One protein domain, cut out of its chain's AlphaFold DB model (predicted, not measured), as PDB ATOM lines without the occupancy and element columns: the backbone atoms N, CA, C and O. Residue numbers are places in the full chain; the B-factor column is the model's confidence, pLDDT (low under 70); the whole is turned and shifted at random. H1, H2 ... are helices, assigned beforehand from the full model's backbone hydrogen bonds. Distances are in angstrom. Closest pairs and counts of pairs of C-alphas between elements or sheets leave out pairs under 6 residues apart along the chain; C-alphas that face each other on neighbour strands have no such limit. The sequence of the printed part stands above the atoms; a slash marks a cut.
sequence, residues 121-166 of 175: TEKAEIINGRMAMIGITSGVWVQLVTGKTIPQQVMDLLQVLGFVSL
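What this domain is: This is residues 121 to 166 of the 175 residues of the protein "Hypothetical protein" of Fibrocapsa japonica (UniProt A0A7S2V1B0). A long, straight helix, H1, and a short helix, H2, make a lopsided corner, their lines nearly at right angles. Residues 121 to 135 of the long arm stick out, as do residues 157 to 162 on the short one. The printed part has 46 residues with two named helices, H1 then H2, and no named strand: all helix. It is only just loose, close to extended, with a radius of gyration of the C-alphas of 13.8 A, and flat, spanning 42 by 25 by 11 A.

How they stand to each other: H1, residues 122 to 146, and H2, residues 150 to 160, only just touch, with 3 pairs of C-alphas within 8 A. H1 touches H2 with residues 139 to 143 alone; the closest C-alphas, of Gly 139 and Ile 150, are 6.4 A apart. Their lines are about perpendicular, at 86 degrees. In H1 and H2 every O i to N i+4 pair is within hydrogen-bond range.

Where its parts are: H1 measures 35.6 A from C-alpha 122 at (-41.421, 19.454, -53.162) to C-alpha 146. H2 measures 15.4 A and ends at C-alpha 160, (-44.813, 31.611, -19.689).

The domain as a whole: The C-alphas farthest apart, of Glu 122 and Leu 166, are 42.2 A apart. The printed part has no cut, and the link H1 to H2 is tight. Residues 165 to 166 have pLDDT under 70.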
ATOM      1  N   THR A 121     -40.760  15.849 -49.967       81.38
ATOM      2  CA  THR A 121     -41.532  16.169 -51.173       81.38
ATOM      3  C   THR A 121     -41.451  17.666 -51.456       81.38
ATOM      4  O   THR A 121     -41.387  18.478 -50.532       81.38
ATOM      5  N   GLU A 122     -41.506  18.049 -52.733       84.19
ATOM      6  CA  GLU A 122     -41.421  19.454 -53.162       84.19
ATOM      7  C   GLU A 122     -42.479  20.337 -52.472       84.19
ATOM      8  O   GLU A 122     -42.201  21.453 -52.030       84.19
ATOM      9  N   LYS A 123     -43.697  19.808 -52.280       82.69
ATOM     10  CA  LYS A 123     -44.772  20.519 -51.571       82.69
ATOM     11  C   LYS A 123     -44.388  20.845 -50.123       82.69
ATOM     12  O   LYS A 123     -44.647  21.960 -49.667       82.69
ATOM     13  N   ALA A 124     -43.765  19.906 -49.409       86.00
ATOM     14  CA  ALA A 124     -43.327  20.118 -48.031       86.00
ATOM     15  C   ALA A 124     -42.205  21.167 -47.951       86.00
ATOM     16  O   ALA A 124     -42.227  22.024 -47.068       86.00
ATOM     17  N   GLU A 125     -41.267  21.161 -48.901       88.31
ATOM     18  CA  GLU A 125     -40.194  22.158 -48.987       88.31
ATOM     19  C   GLU A 125     -40.739  23.571 -49.216       88.31
ATOM     20  O   GLU A 125     -40.361  24.503 -48.504       88.31
ATOM     21  N   ILE A 126     -41.679  23.729 -50.153       91.38
ATOM     22  CA  ILE A 126     -42.301  25.027 -50.445       91.38
ATOM     23  C   ILE A 126     -43.066  25.548 -49.224       91.38
ATOM     24  O   ILE A 126     -42.946  26.728 -48.884       91.38
ATOM     25  N   ILE A 127     -43.848  24.694 -48.557       91.06
ATOM     26  CA  ILE A 127     -44.614  25.092 -47.369       91.06
ATOM     27  C   ILE A 127     -43.658  25.513 -46.249       91.06
ATOM     28  O   ILE A 127     -43.807  26.608 -45.705       91.06
ATOM     29  N   ASN A 128     -42.636  24.710 -45.956       91.38
ATOM     30  CA  ASN A 128     -41.654  25.026 -44.921       91.38
ATOM     31  C   ASN A 128     -40.874  26.304 -45.246       91.38
ATOM     32  O   ASN A 128     -40.691  27.146 -44.370       91.38
ATOM     33  N   GLY A 129     -40.478  26.498 -46.505       94.44
ATOM     34  CA  GLY A 129     -39.802  27.709 -46.963       94.44
ATOM     35  C   GLY A 129     -40.662  28.962 -46.788       94.44
ATOM     36  O   GLY A 129     -40.186  29.965 -46.262       94.44
ATOM     37  N   ARG A 130     -41.951  28.904 -47.147       95.69
ATOM     38  CA  ARG A 130     -42.891  30.026 -46.955       95.69
ATOM     39  C   ARG A 130     -43.097  30.346 -45.478       95.69
ATOM     40  O   ARG A 130     -43.042  31.514 -45.096       95.69
ATOM     41  N   MET A 131     -43.283  29.320 -44.648       96.06
ATOM     42  CA  MET A 131     -43.417  29.493 -43.200       96.06
ATOM     43  C   MET A 131     -42.137  30.067 -42.584       96.06
ATOM     44  O   MET A 131     -42.218  30.948 -41.729       96.06
ATOM     45  N   ALA A 132     -40.961  29.645 -43.054       95.00
ATOM     46  CA  ALA A 132     -39.678  30.177 -42.608       95.00
ATOM     47  C   ALA A 132     -39.492  31.648 -43.004       95.00
ATOM     48  O   ALA A 132     -39.093  32.448 -42.161       95.00
ATOM     49  N   MET A 133     -39.824  32.033 -44.241       96.06
ATOM     50  CA  MET A 133     -39.767  33.436 -44.672       96.06
ATOM     51  C   MET A 133     -40.664  34.315 -43.796       96.06
ATOM     52  O   MET A 133     -40.198  35.324 -43.272       96.06
ATOM     53  N   ILE A 134     -41.914  33.893 -43.565       95.44
ATOM     54  CA  ILE A 134     -42.847  34.610 -42.684       95.44
ATOM     55  C   ILE A 134     -42.278  34.701 -41.264       95.44
ATOM     56  O   ILE A 134     -42.245  35.788 -40.694       95.44
ATOM     57  N   GLY A 135     -41.779  33.590 -40.715       91.31
ATOM     58  CA  GLY A 135     -41.222  33.527 -39.365       91.31
ATOM     59  C   GLY A 135     -40.007  34.433 -39.172       91.31
ATOM     60  O   GLY A 135     -39.945  35.174 -38.190       91.31
ATOM     61  N   ILE A 136     -39.074  34.442 -40.127       92.94
ATOM     62  CA  ILE A 136     -37.892  35.314 -40.098       92.94
ATOM     63  C   ILE A 136     -38.319  36.779 -40.194       92.94
ATOM     64  O   ILE A 136     -37.886  37.591 -39.376       92.94
ATOM     65  N   THR A 137     -39.204  37.122 -41.134       94.75
ATOM     66  CA  THR A 137     -39.705  38.494 -41.283       94.75
ATOM     67  C   THR A 137     -40.424  38.966 -40.019       94.75
ATOM     68  O   THR A 137     -40.117  40.048 -39.514       94.75
ATOM     69  N   SER A 138     -41.322  38.153 -39.452       91.00
ATOM     70  CA  SER A 138     -42.007  38.487 -38.199       91.00
ATOM     71  C   SER A 138     -41.046  38.562 -37.014       91.00
ATOM     72  O   SER A 138     -41.184  39.438 -36.166       91.00
ATOM     73  N   GLY A 139     -40.036  37.691 -36.972       88.25
ATOM     74  CA  GLY A 139     -39.035  37.675 -35.915       88.25
ATOM     75  C   GLY A 139     -38.225  38.967 -35.905       88.25
ATOM     76  O   GLY A 139     -38.133  39.627 -34.872       88.25
ATOM     77  N   VAL A 140     -37.691  39.369 -37.061       91.44
ATOM     78  CA  VAL A 140     -36.971  40.644 -37.206       91.44
ATOM     79  C   VAL A 140     -37.879  41.821 -36.847       91.44
ATOM     80  O   VAL A 140     -37.459  42.718 -36.122       91.44
ATOM     81  N   TRP A 141     -39.145  41.801 -37.267       92.00
ATOM     82  CA  TRP A 141     -40.107  42.842 -36.906       92.00
ATOM     83  C   TRP A 141     -40.301  42.976 -35.386       92.00
ATOM     84  O   TRP A 141     -40.219  44.076 -34.839       92.00
ATOM     85  N   VAL A 142     -40.514  41.866 -34.675       90.31
ATOM     86  CA  VAL A 142     -40.702  41.886 -33.214       90.31
ATOM     87  C   VAL A 142     -39.430  42.329 -32.491       90.31
ATOM     88  O   VAL A 142     -39.531  43.037 -31.485       90.31
ATOM     89  N   GLN A 143     -38.243  41.990 -33.011       87.19
ATOM     90  CA  GLN A 143     -36.981  42.526 -32.487       87.19
ATOM     91  C   GLN A 143     -36.921  44.048 -32.595       87.19
ATOM     92  O   GLN A 143     -36.495  44.696 -31.644       87.19
ATOM     93  N   LEU A 144     -37.376  44.628 -33.709       89.88
ATOM     94  CA  LEU A 144     -37.377  46.083 -33.893       89.88
ATOM     95  C   LEU A 144     -38.314  46.795 -32.912       89.88
ATOM     96  O   LEU A 144     -37.995  47.881 -32.439       89.88
ATOM     97  N   VAL A 145     -39.459  46.188 -32.586       91.75
ATOM     98  CA  VAL A 145     -40.437  46.785 -31.661       91.75
ATOM     99  C   VAL A 145     -40.043  46.581 -30.197       91.75
ATOM    100  O   VAL A 145     -40.157  47.501 -29.391       91.75
ATOM    101  N   THR A 146     -39.599  45.375 -29.838       87.81
ATOM    102  CA  THR A 146     -39.387  44.969 -28.436       87.81
ATOM    103  C   THR A 146     -37.937  45.153 -27.982       87.81
ATOM    104  O   THR A 146     -37.672  45.226 -26.788       87.81
ATOM    105  N   GLY A 147     -36.979  45.170 -28.912       86.75
ATOM    106  CA  GLY A 147     -35.542  45.195 -28.618       86.75
ATOM    107  C   GLY A 147     -34.969  43.876 -28.074       86.75
ATOM    108  O   GLY A 147     -33.773  43.793 -27.812       86.75
ATOM    109  N   LYS A 148     -35.793  42.832 -27.902       85.06
ATOM    110  CA  LYS A 148     -35.378  41.494 -27.441       85.06
ATOM    111  C   LYS A 148     -35.006  40.600 -28.621       85.06
ATOM    112  O   LYS A 148     -35.752  40.551 -29.595       85.06
ATOM    113  N   THR A 149     -33.912  39.846 -28.519       87.69
ATOM    114  CA  THR A 149     -33.447  38.894 -29.550       87.69
ATOM    115  C   THR A 149     -34.401  37.693 -29.713       87.69
ATOM    116  O   THR A 149     -35.137  37.370 -28.782       87.69
ATOM    117  N   ILE A 150     -34.401  37.000 -30.873       84.31
ATOM    118  CA  ILE A 150     -35.292  35.824 -31.099       84.31
ATOM    119  C   ILE A 150     -35.150  34.757 -30.002       84.31
ATOM    120  O   ILE A 150     -36.178  34.306 -29.497       84.31
ATOM    121  N   PRO A 151     -33.936  34.345 -29.586       84.50
ATOM    122  CA  PRO A 151     -33.802  33.293 -28.577       84.50
ATOM    123  C   PRO A 151     -34.414  33.699 -27.234       84.50
ATOM    124  O   PRO A 151     -35.047  32.881 -26.574       84.50
ATOM    125  N   GLN A 152     -34.294  34.979 -26.870       83.25
ATOM    126  CA  GLN A 152     -34.904  35.521 -25.661       83.25
ATOM    127  C   GLN A 152     -36.436  35.475 -25.740       83.25
ATOM    128  O   GLN A 152     -37.083  35.110 -24.769       83.25
ATOM    129  N   GLN A 153     -37.024  35.781 -26.903       80.19
ATOM    130  CA  GLN A 153     -38.478  35.696 -27.108       80.19
ATOM    131  C   GLN A 153     -38.998  34.257 -26.956       80.19
ATOM    132  O   GLN A 153     -40.056  34.040 -26.368       80.19
ATOM    133  N   VAL A 154     -38.248  33.266 -27.450       83.88
ATOM    134  CA  VAL A 154     -38.596  31.843 -27.287       83.88
ATOM    135  C   VAL A 154     -38.451  31.408 -25.829       83.88
ATOM    136  O   VAL A 154     -39.300  30.676 -25.327       83.88
ATOM    137  N   MET A 155     -37.420  31.884 -25.129       84.88
ATOM    138  CA  MET A 155     -37.222  31.602 -23.708       84.88
ATOM    139  C   MET A 155     -38.349  32.185 -22.850       84.88
ATOM    140  O   MET A 155     -38.903  31.481 -22.007       84.88
ATOM    141  N   ASP A 156     -38.741  33.432 -23.123       84.88
ATOM    142  CA  ASP A 156     -39.869  34.089 -22.463       84.88
ATOM    143  C   ASP A 156     -41.167  33.285 -22.696       84.88
ATOM    144  O   ASP A 156     -41.937  33.062 -21.763       84.88
ATOM    145  N   LEU A 157     -41.395  32.781 -23.917       85.81
ATOM    146  CA  LEU A 157     -42.554  31.940 -24.235       85.81
ATOM    147  C   LEU A 157     -42.516  30.594 -23.495       85.81
ATOM    148  O   LEU A 157     -43.524  30.181 -22.928       85.81
ATOM    149  N   LEU A 158     -41.366  29.915 -23.469       85.75
ATOM    150  CA  LEU A 158     -41.190  28.652 -22.743       85.75
ATOM    151  C   LEU A 158     -41.377  28.828 -21.232       85.75
ATOM    152  O   LEU A 158     -41.903  27.935 -20.569       85.75
ATOM    153  N   GLN A 159     -40.985  29.982 -20.701       85.94
ATOM    154  CA  GLN A 159     -41.180  30.342 -19.305       85.94
ATOM    155  C   GLN A 159     -42.656  30.617 -18.988       85.94
ATOM    156  O   GLN A 159     -43.170  30.108 -17.995       85.94
ATOM    157  N   VAL A 160     -43.364  31.366 -19.841       86.31
ATOM    158  CA  VAL A 160     -44.813  31.611 -19.689       86.31
ATOM    159  C   VAL A 160     -45.610  30.311 -19.799       86.31
ATOM    160  O   VAL A 160     -46.568  30.110 -19.056       86.31
ATOM    161  N   LEU A 161     -45.196  29.403 -20.685       85.81
ATOM    162  CA  LEU A 161     -45.792  28.075 -20.837       85.81
ATOM    163  C   LEU A 161     -45.408  27.097 -19.710       85.81
ATOM    164  O   LEU A 161     -45.924  25.983 -19.676       85.81
ATOM    165  N   GLY A 162     -44.527  27.495 -18.785       84.12
ATOM    166  CA  GLY A 162     -44.143  26.695 -17.621       84.12
ATOM    167  C   GLY A 162     -43.145  25.567 -17.904       84.12
ATOM    168  O   GLY A 162     -42.885  24.760 -17.016       84.12
ATOM    169  N   PHE A 163     -42.558  25.507 -19.105       81.19
ATOM    170  CA  PHE A 163     -41.515  24.527 -19.443       81.19
ATOM    171  C   PHE A 163     -40.165  24.856 -18.800       81.19
ATOM    172  O   PHE A 163     -39.340  23.961 -18.614       81.19
ATOM    173  N   VAL A 164     -39.932  26.123 -18.446       78.75
ATOM    174  CA  VAL A 164     -38.721  26.564 -17.747       78.75
ATOM    175  C   VAL A 164     -39.086  27.350 -16.488       78.75
ATOM    176  O   VAL A 164     -39.840  28.319 -16.545       78.75
ATOM    177  N   SER A 165     -38.536  26.928 -15.345       62.62
ATOM    178  CA  SER A 165     -38.653  27.629 -14.058       62.62
ATOM    179  C   SER A 165     -37.665  28.798 -13.966       62.62
ATOM    180  O   SER A 165     -36.615  28.772 -14.609       62.62
ATOM    181  N   LEU A 166     -37.996  29.805 -13.147       64.50
ATOM    182  CA  LEU A 166     -37.198  31.001 -12.829       64.50
ATOM    183  C   LEU A 166     -35.835  30.632 -12.202       64.50
ATOM    184  O   LEU A 166     -35.620  30.754 -10.998       64.50
TER     185      LEU A 166